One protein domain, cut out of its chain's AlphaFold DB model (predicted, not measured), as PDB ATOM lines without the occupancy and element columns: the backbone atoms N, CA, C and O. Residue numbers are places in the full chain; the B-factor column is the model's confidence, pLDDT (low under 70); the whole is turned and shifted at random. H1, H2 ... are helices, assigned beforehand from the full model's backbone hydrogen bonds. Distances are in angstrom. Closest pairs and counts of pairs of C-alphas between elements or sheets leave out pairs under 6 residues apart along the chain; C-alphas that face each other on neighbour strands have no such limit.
ATOM      1  N   GLN A   4      84.948  -3.735   1.675       81.81
ATOM      2  CA  GLN A   4      84.987  -4.441   2.955       81.81
ATOM      3  C   GLN A   4      84.488  -3.563   4.117       81.81
ATOM      4  O   GLN A   4      83.651  -4.011   4.894       81.81
ATOM      5  N   GLU A   5      84.907  -2.292   4.199       84.00
ATOM      6  CA  GLU A   5      84.337  -1.318   5.153       84.00
ATOM      7  C   GLU A   5      82.816  -1.210   5.018       84.00
ATOM      8  O   GLU A   5      82.110  -1.146   6.021       84.00
ATOM      9  N   ARG A   6      82.304  -1.221   3.780       88.12
ATOM     10  CA  ARG A   6      80.862  -1.166   3.522       88.12
ATOM     11  C   ARG A   6      80.131  -2.382   4.090       88.12
ATOM     12  O   ARG A   6      79.162  -2.198   4.810       88.12
ATOM     13  N   GLN A   7      80.644  -3.589   3.849       89.00
ATOM     14  CA  GLN A   7      80.073  -4.822   4.401       89.00
ATOM     15  C   GLN A   7      80.065  -4.827   5.935       89.00
ATOM     16  O   GLN A   7      79.055  -5.177   6.535       89.00
ATOM     17  N   MET A   8      81.150  -4.383   6.581       87.25
ATOM     18  CA  MET A   8      81.205  -4.315   8.049       87.25
ATOM     19  C   MET A   8      80.225  -3.281   8.630       87.25
ATOM     20  O   MET A   8      79.690  -3.483   9.719       87.25
ATOM     21  N   ILE A   9      79.965  -2.188   7.904       90.88
ATOM     22  CA  ILE A   9      78.932  -1.206   8.261       90.88
ATOM     23  C   ILE A   9      77.538  -1.818   8.114       90.88
ATOM     24  O   ILE A   9      76.753  -1.735   9.056       90.88
ATOM     25  N   ASP A  10      77.245  -2.471   6.989       93.00
ATOM     26  CA  ASP A  10      75.952  -3.125   6.753       93.00
ATOM     27  C   ASP A  10      75.669  -4.183   7.854       93.00
ATOM     28  O   ASP A  10      74.615  -4.152   8.491       93.00
ATOM     29  N   GLU A  11      76.654  -5.029   8.193       91.12
ATOM     30  CA  GLU A  11      76.569  -5.996   9.304       91.12
ATOM     31  C   GLU A  11      76.336  -5.343  10.679       91.12
ATOM     32  O   GLU A  11      75.619  -5.895  11.520       91.12
ATOM     33  N   LEU A  12      76.953  -4.185  10.945       90.44
ATOM     34  CA  LEU A  12      76.765  -3.456  12.201       90.44
ATOM     35  C   LEU A  12      75.332  -2.922  12.318       90.44
ATOM     36  O   LEU A  12      74.706  -3.085  13.367       90.44
ATOM     37  N   PHE A  13      74.791  -2.324  11.254       92.75
ATOM     38  CA  PHE A  13      73.417  -1.818  11.266       92.75
ATOM     39  C   PHE A  13      72.381  -2.952  11.338       92.75
ATOM     40  O   PHE A  13      71.412  -2.820  12.086       92.75
ATOM     41  N   ASP A  14      72.628  -4.106  10.711       93.56
ATOM     42  CA  ASP A  14      71.803  -5.316  10.876       93.56
ATOM     43  C   ASP A  14      71.796  -5.849  12.322       93.56
ATOM     44  O   ASP A  14      70.775  -6.357  12.804       93.56
ATOM     45  N   LYS A  15      72.924  -5.757  13.043       87.62
ATOM     46  CA  LYS A  15      72.992  -6.080  14.482       87.62
ATOM     47  C   LYS A  15      72.201  -5.058  15.310       87.62
ATOM     48  O   LYS A  15      71.424  -5.460  16.174       87.62
ATOM     49  N   LEU A  16      72.354  -3.761  15.033       89.44
ATOM     50  CA  LEU A  16      71.642  -2.688  15.742       89.44
ATOM     51  C   LEU A  16      70.119  -2.765  15.540       89.44
ATOM     52  O   LEU A  16      69.375  -2.653  16.513       89.44
ATOM     53  N   ALA A  17      69.648  -3.050  14.323       89.69
ATOM     54  CA  ALA A  17      68.224  -3.215  14.016       89.69
ATOM     55  C   ALA A  17      67.572  -4.374  14.798       89.69
ATOM     56  O   ALA A  17      66.414  -4.288  15.200       89.69
ATOM     57  N   LYS A  18      68.319  -5.449  15.090       89.44
ATOM     58  CA  LYS A  18      67.836  -6.551  15.946       89.44
ATOM     59  C   LYS A  18      67.680  -6.121  17.410       89.44
ATOM     60  O   LYS A  18      66.760  -6.584  18.084       89.44
ATOM     61  N   LEU A  19      68.536  -5.215  17.887       84.94
ATOM     62  CA  LEU A  19      68.497  -4.671  19.252       84.94
ATOM     63  C   LEU A  19      67.451  -3.556  19.428       84.94
ATOM     64  O   LEU A  19      67.021  -3.304  20.550       84.94
ATOM     65  N   GLU A  20      66.988  -2.923  18.347       83.75
ATOM     66  CA  GLU A  20      65.966  -1.863  18.389       83.75
ATOM     67  C   GLU A  20      64.626  -2.320  18.996       83.75
ATOM     68  O   GLU A  20      63.888  -1.502  19.541       83.75
ATOM     69  N   THR A  21      64.341  -3.624  18.987       83.12
ATOM     70  CA  THR A  21      63.143  -4.202  19.623       83.12
ATOM     71  C   THR A  21      63.191  -4.231  21.159       83.12
ATOM     72  O   THR A  21      62.186  -4.553  21.795       83.12
ATOM     73  N   MET A  22      64.330  -3.899  21.774       83.88
ATOM     74  CA  MET A  22      64.480  -3.855  23.230       83.88
ATOM     75  C   MET A  22      63.911  -2.549  23.817       83.88
ATOM     76  O   MET A  22      64.091  -1.481  23.227       83.88
ATOM     77  N   PRO A  23      63.259  -2.588  24.998       84.81
ATOM     78  CA  PRO A  23      62.768  -1.381  25.657       84.81
ATOM     79  C   PRO A  23      63.932  -0.443  26.007       84.81
ATOM     80  O   PRO A  23      64.901  -0.848  26.651       84.81
ATOM     81  N   ARG A  24      63.823   0.817  25.577       87.06
ATOM     82  CA  ARG A  24      64.838   1.859  25.774       87.06
ATOM     83  C   ARG A  24      64.642   2.591  27.100       87.06
ATOM     84  O   ARG A  24      63.521   2.748  27.580       87.06
ATOM     85  N   ASP A  25      65.741   3.067  27.677       92.50
ATOM     86  CA  ASP A  25      65.722   3.910  28.872       92.50
ATOM     87  C   ASP A  25      65.445   5.372  28.486       92.50
ATOM     88  O   ASP A  25      66.269   6.034  27.852       92.50
ATOM     89  N   ALA A  26      64.294   5.895  28.914       92.06
ATOM     90  CA  ALA A  26      63.863   7.265  28.644       92.06
ATOM     91  C   ALA A  26      64.792   8.351  29.235       92.06
ATOM     92  O   ALA A  26      64.723   9.509  28.817       92.06
ATOM     93  N   SER A  27      65.642   8.022  30.214       90.06
ATOM     94  CA  SER A  27      66.681   8.930  30.717       90.06
ATOM     95  C   SER A  27      67.893   8.967  29.782       90.06
ATOM     96  O   SER A  27      68.364  10.053  29.432       90.06
ATOM     97  N   ALA A  28      68.322   7.803  29.283       90.44
ATOM     98  CA  ALA A  28      69.388   7.681  28.295       90.44
ATOM     99  C   ALA A  28      69.000   8.333  26.958       90.44
ATOM    100  O   ALA A  28      69.805   9.065  26.387       90.44
ATOM    101  N   GLU A  29      67.760   8.156  26.489       92.31
ATOM    102  CA  GLU A  29      67.268   8.796  25.258       92.31
ATOM    103  C   GLU A  29      67.378  10.327  25.303       92.31
ATOM    104  O   GLU A  29      67.823  10.942  24.334       92.31
ATOM    105  N   ARG A  30      67.040  10.954  26.439       94.62
ATOM    106  CA  ARG A  30      67.165  12.415  26.616       94.62
ATOM    107  C   ARG A  30      68.624  12.867  26.592       94.62
ATOM    108  O   ARG A  30      68.941  13.840  25.911       94.62
ATOM    109  N   ALA A  31      69.505  12.148  27.287       93.50
ATOM    110  CA  ALA A  31      70.937  12.449  27.304       93.50
ATOM    111  C   ALA A  31      71.577  12.295  25.910       93.50
ATOM    112  O   ALA A  31      72.386  13.129  25.503       93.50
ATOM    113  N   ILE A  32      71.176  11.270  25.149       90.06
ATOM    114  CA  ILE A  32      71.616  11.043  23.765       90.06
ATOM    115  C   ILE A  32      71.085  12.142  22.834       90.06
ATOM    116  O   ILE A  32      71.838  12.635  21.994       90.06
ATOM    117  N   ALA A  33      69.830  12.573  22.990       92.94
ATOM    118  CA  ALA A  33      69.259  13.660  22.193       92.94
ATOM    119  C   ALA A  33      70.009  14.989  22.403       92.94
ATOM    120  O   ALA A  33      70.350  15.663  21.430       92.94
ATOM    121  N   GLU A  34      70.335  15.337  23.650       94.12
ATOM    122  CA  GLU A  34      71.130  16.531  23.971       94.12
ATOM    123  C   GLU A  34      72.580  16.414  23.457       94.12
ATOM    124  O   GLU A  34      73.129  17.353  22.879       94.12
ATOM    125  N   ALA A  35      73.200  15.236  23.596       90.00
ATOM    126  CA  ALA A  35      74.535  14.977  23.058       90.00
ATOM    127  C   ALA A  35      74.581  15.068  21.522       90.00
ATOM    128  O   ALA A  35      75.544  15.604  20.975       90.00
ATOM    129  N   SER A  36      73.530  14.615  20.834       91.44
ATOM    130  CA  SER A  36      73.383  14.710  19.376       91.44
ATOM    131  C   SER A  36      73.322  16.166  18.892       91.44
ATOM    132  O   SER A  36      73.973  16.516  17.910       91.44
ATOM    133  N   GLN A  37      72.637  17.051  19.628       93.62
ATOM    134  CA  GLN A  37      72.630  18.492  19.336       93.62
ATOM    135  C   GLN A  37      74.023  19.125  19.485       93.62
ATOM    136  O   GLN A  37      74.397  19.982  18.687       93.62
ATOM    137  N   ARG A  38      74.806  18.689  20.482       93.62
ATOM    138  CA  ARG A  38      76.188  19.158  20.697       93.62
ATOM    139  C   ARG A  38      77.194  18.572  19.697       93.62
ATOM    140  O   ARG A  38      78.215  19.203  19.438       93.62
ATOM    141  N   ALA A  39      76.929  17.390  19.144       90.88
ATOM    142  CA  ALA A  39      77.833  16.681  18.242       90.88
ATOM    143  C   ALA A  39      77.070  16.020  17.068       90.88
ATOM    144  O   ALA A  39      76.953  14.793  17.018       90.88
ATOM    145  N   PRO A  40      76.598  16.796  16.071       89.25
ATOM    146  CA  PRO A  40      75.744  16.291  14.985       89.25
ATOM    147  C   PRO A  40      76.426  15.262  14.066       89.25
ATOM    148  O   PRO A  40      75.756  14.529  13.344       89.25
ATOM    149  N   HIS A  41      77.760  15.176  14.095       91.69
ATOM    150  CA  HIS A  41      78.543  14.185  13.347       91.69
ATOM    151  C   HIS A  41      79.027  13.003  14.210       91.69
ATOM    152  O   HIS A  41      79.766  12.151  13.716       91.69
ATOM    153  N   ALA A  42      78.597  12.908  15.477       90.25
ATOM    154  CA  ALA A  42      79.024  11.852  16.398       90.25
ATOM    155  C   ALA A  42      78.736  10.439  15.873       90.25
ATOM    156  O   ALA A  42      79.544   9.545  16.097       90.25
ATOM    157  N   LEU A  43      77.636  10.238  15.135       90.88
ATOM    158  CA  LEU A  43      77.276   8.925  14.592       90.88
ATOM    159  C   LEU A  43      78.384   8.337  13.702       90.88
ATOM    160  O   LEU A  43      78.714   7.167  13.848       90.88
ATOM    161  N   TYR A  44      79.014   9.152  12.849       89.56
ATOM    162  CA  TYR A  44      80.120   8.705  11.994       89.56
ATOM    163  C   TYR A  44      81.334   8.262  12.827       89.56
ATOM    164  O   TYR A  44      81.889   7.187  12.601       89.56
ATOM    165  N   ALA A  45      81.709   9.060  13.834       89.12
ATOM    166  CA  ALA A  45      82.818   8.742  14.730       89.12
ATOM    167  C   ALA A  45      82.537   7.490  15.583       89.12
ATOM    168  O   ALA A  45      83.431   6.667  15.765       89.12
ATOM    169  N   LEU A  46      81.299   7.313  16.057       91.25
ATOM    170  CA  LEU A  46      80.860   6.131  16.804       91.25
ATOM    171  C   LEU A  46      80.866   4.868  15.933       91.25
ATOM    172  O   LEU A  46      81.347   3.830  16.376       91.25
ATOM    173  N   THR A  47      80.401   4.942  14.684       92.75
ATOM    174  CA  THR A  47      80.530   3.826  13.736       92.75
ATOM    175  C   THR A  47      82.003   3.473  13.519       92.75
ATOM    176  O   THR A  47      82.367   2.303  13.615       92.75
ATOM    177  N   GLN A  48      82.872   4.464  13.301       88.56
ATOM    178  CA  GLN A  48      84.304   4.230  13.096       88.56
ATOM    179  C   GLN A  48      84.984   3.583  14.318       88.56
ATOM    180  O   GLN A  48      85.773   2.654  14.143       88.56
ATOM    181  N   THR A  49      84.685   4.018  15.547       88.94
ATOM    182  CA  THR A  49      85.277   3.415  16.755       88.94
ATOM    183  C   THR A  49      84.748   2.011  17.031       88.94
ATOM    184  O   THR A  49      85.539   1.136  17.381       88.94
ATOM    185  N   VAL A  50      83.450   1.760  16.827       92.81
ATOM    186  CA  VAL A  50      82.847   0.429  17.014       92.81
ATOM    187  C   VAL A  50      83.415  -0.593  16.026       92.81
ATOM    188  O   VAL A  50      83.699  -1.718  16.428       92.81
ATOM    189  N   LEU A  51      83.655  -0.214  14.766       89.69
ATOM    190  CA  LEU A  51      84.274  -1.104  13.772       89.69
ATOM    191  C   LEU A  51      85.690  -1.539  14.181       89.69
ATOM    192  O   LEU A  51      86.006  -2.726  14.138       89.69
ATOM    193  N   VAL A  52      86.522  -0.596  14.637       90.38
ATOM    194  CA  VAL A  52      87.884  -0.893  15.122       90.38
ATOM    195  C   VAL A  52      87.849  -1.774  16.380       90.38
ATOM    196  O   VAL A  52      88.693  -2.653  16.543       90.38
ATOM    197  N   GLN A  53      86.863  -1.578  17.261       89.56
ATOM    198  CA  GLN A  53      86.679  -2.410  18.455       89.56
ATOM    199  C   GLN A  53      86.221  -3.838  18.117       89.56
ATOM    200  O   GLN A  53      86.736  -4.780  18.715       89.56
ATOM    201  N   ASP A  54      85.310  -4.021  17.155       87.12
ATOM    202  CA  ASP A  54      84.855  -5.343  16.689       87.12
ATOM    203  C   ASP A  54      86.008  -6.126  16.029       87.12
ATOM    204  O   ASP A  54      86.183  -7.315  16.302       87.12
ATOM    205  N   GLU A  55      86.872  -5.460  15.252       88.12
ATOM    206  CA  GLU A  55      88.084  -6.082  14.701       88.12
ATOM    207  C   GLU A  55      89.098  -6.457  15.796       88.12
ATOM    208  O   GLU A  55      89.587  -7.590  15.827       88.12
ATOM    209  N   ALA A  56      89.377  -5.552  16.741       87.56
ATOM    210  CA  ALA A  56      90.273  -5.829  17.864       87.56
ATOM    211  C   ALA A  56      89.764  -6.985  18.747       87.56
ATOM    212  O   ALA A  56      90.558  -7.816  19.195       87.56
ATOM    213  N   LEU A  57      88.446  -7.081  18.956       89.56
ATOM    214  CA  LEU A  57      87.815  -8.175  19.695       89.56
ATOM    215  C   LEU A  57      87.960  -9.509  18.949       89.56
ATOM    216  O   LEU A  57      88.411 -10.485  19.545       89.56
ATOM    217  N   LYS A  58      87.690  -9.543  17.636       88.88
ATOM    218  CA  LYS A  58      87.906 -10.730  16.783       88.88
ATOM    219  C   LYS A  58      89.361 -11.214  16.822       88.88
ATOM    220  O   LYS A  58      89.605 -12.417  16.928       88.88
ATOM    221  N   GLN A  59      90.331 -10.297  16.769       86.50
ATOM    222  CA  GLN A  59      91.757 -10.633  16.880       86.50
ATOM    223  C   GLN A  59      92.116 -11.170  18.278       86.50
ATOM    224  O   GLN A  59      92.864 -12.146  18.391       86.50
ATOM    225  N   ALA A  60      91.559 -10.585  19.344       87.25
ATOM    226  CA  ALA A  60      91.750 -11.068  20.711       87.25
ATOM    227  C   ALA A  60      91.154 -12.474  20.916       87.25
ATOM    228  O   ALA A  60      91.834 -13.344  21.456       87.25
ATOM    229  N   GLU A  61      89.938 -12.732  20.428       86.62
ATOM    230  CA  GLU A  61      89.304 -14.057  20.469       86.62
ATOM    231  C   GLU A  61      90.101 -15.115  19.700       86.62
ATOM    232  O   GLU A  61      90.283 -16.228  20.196       86.62
ATOM    233  N   ALA A  62      90.607 -14.783  18.508       89.44
ATOM    234  CA  ALA A  62      91.441 -15.691  17.723       89.44
ATOM    235  C   ALA A  62      92.705 -16.100  18.499       89.44
ATOM    236  O   ALA A  62      93.028 -17.286  18.575       89.44
ATOM    237  N   ARG A  63      93.361 -15.132  19.149       81.75
ATOM    238  CA  ARG A  63      94.545 -15.365  19.985       81.75
ATOM    239  C   ARG A  63      94.228 -16.147  21.263       81.75
ATOM    240  O   ARG A  63      95.030 -16.974  21.682       81.75
ATOM    241  N   ILE A  64      93.066 -15.922  21.876       85.81
ATOM    242  CA  ILE A  64      92.602 -16.724  23.019       85.81
ATOM    243  C   ILE A  64      92.379 -18.177  22.588       85.81
ATOM    244  O   ILE A  64      92.828 -19.072  23.293       85.81
ATOM    245  N   ARG A  65      91.769 -18.422  21.420       86.50
ATOM    246  CA  ARG A  65      91.513 -19.773  20.885       86.50
ATOM    247  C   ARG A  65      92.792 -20.529  20.506       86.50
ATOM    248  O   ARG A  65      92.875 -21.739  20.693       86.50
ATOM    249  N   GLU A  66      93.797 -19.816  19.996       84.62
ATOM    250  CA  GLU A  66      95.141 -20.361  19.762       84.62
ATOM    251  C   GLU A  66      95.808 -20.790  21.082       84.62
ATOM    252  O   GLU A  66      96.394 -21.868  21.164       84.62
ATOM    253  N   LEU A  67      95.665 -19.980  22.137       79.31
ATOM    254  CA  LEU A  67      96.243 -20.246  23.459       79.31
ATOM    255  C   LEU A  67      95.438 -21.247  24.308       79.31
ATOM    256  O   LEU A  67      96.023 -21.888  25.180       79.31
ATOM    257  N   SER A  68      94.127 -21.397  24.084       75.94
ATOM    258  CA  SER A  68      93.267 -22.339  24.819       75.94
ATOM    259  C   SER A  68      93.398 -23.785  24.336       75.94
ATOM    260  O   SER A  68      93.001 -24.705  25.050       75.94
ATOM    261  N   GLY A  69      93.976 -24.006  23.149       62.75
ATOM    262  CA  GLY A  69      94.150 -25.342  22.577       62.75
ATOM    263  C   GLY A  69      92.865 -25.961  22.015       62.75
ATOM    264  O   GLY A  69      92.843 -27.156  21.735       62.75
TER     265      GLY A  69
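AT A GLANCE: This is residues 4 to 69 of the 243 residues of the protein "DUF2076 domain-containing protein" of Pseudolabrys sp. GY_H (UniProt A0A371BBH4). Picture an open, three-sided frame of helices built on one long helix, H3, which runs along the longest axis. H2 makes a corner with H3 near the end of H2 and the start of H3, and H1 crosses H3 almost at right angles, meeting it only with a few residues, while the last part of H3, residues 56 to 68, sticks out as an arm together with residue 69. The printed part has 66 residues with three named helices in the order H1, H2, H3 and no named strand, and its class is all helix. The whole is loose, with a radius of gyration of the C-alphas of 15.7 A, and elongated, with spans of 47 by 25 by 18 A.

HOW THE PARTS SIT: Start with H3, residues 42 to 68, and look at its residues 47 to 51, the part that H1, residues 4 to 19, touches. H1 and H3 only just touch, with 3 pairs of C-alphas within 8 A, and H1 does so with residues 8 to 9 alone. Their closest C-alphas are those of Met 8 and Leu 51, 7.2 A apart. The lines of H1 and H3 are about perpendicular, at 85 degrees. Now go to H2, residues 26 to 38, which is close to H3 but not clearly touching it. Their closest C-alphas are those of Ser 36 and Ala 42, 7.0 A apart. H2 and H3 run opposite ways at a steep tilt of 63 degrees. H1 and H2 are apart. On the backbone, each O i to N i+4 pair inside H1 and H3 is within hydrogen-bond range, and in H2 8 of 9 are.

IN THESE COORDINATES: Find C-alpha 42 at (79.024, 11.852, 16.398); from there H3 runs 38.0 A through 27 residues to C-alpha 68 at (93.267, -22.339, 24.819). Then look at C-alpha 4 at (84.987, -4.441, 2.955), where H1 begins; its 16 residues reach 23.2 A to C-alpha 19. H2, 13 residues, measures 18.9 A from C-alpha 26 to C-alpha 38.

THE WHOLE: The two C-alphas farthest apart are those of Gln 37 and Gly 69, at 48.9 A. Residues 14 to 46 stand free, of which 14 to 19 belong to H1, 26 to 38 to H2 and 42 to 46 to H3. The link from H1 to H2 has 6 residues and is short, and the one from H2 to H3 has 3 and is tight. The printed part has no cut. Its mean pLDDT is 88.5, and residue 69 alone is under 70 in this model.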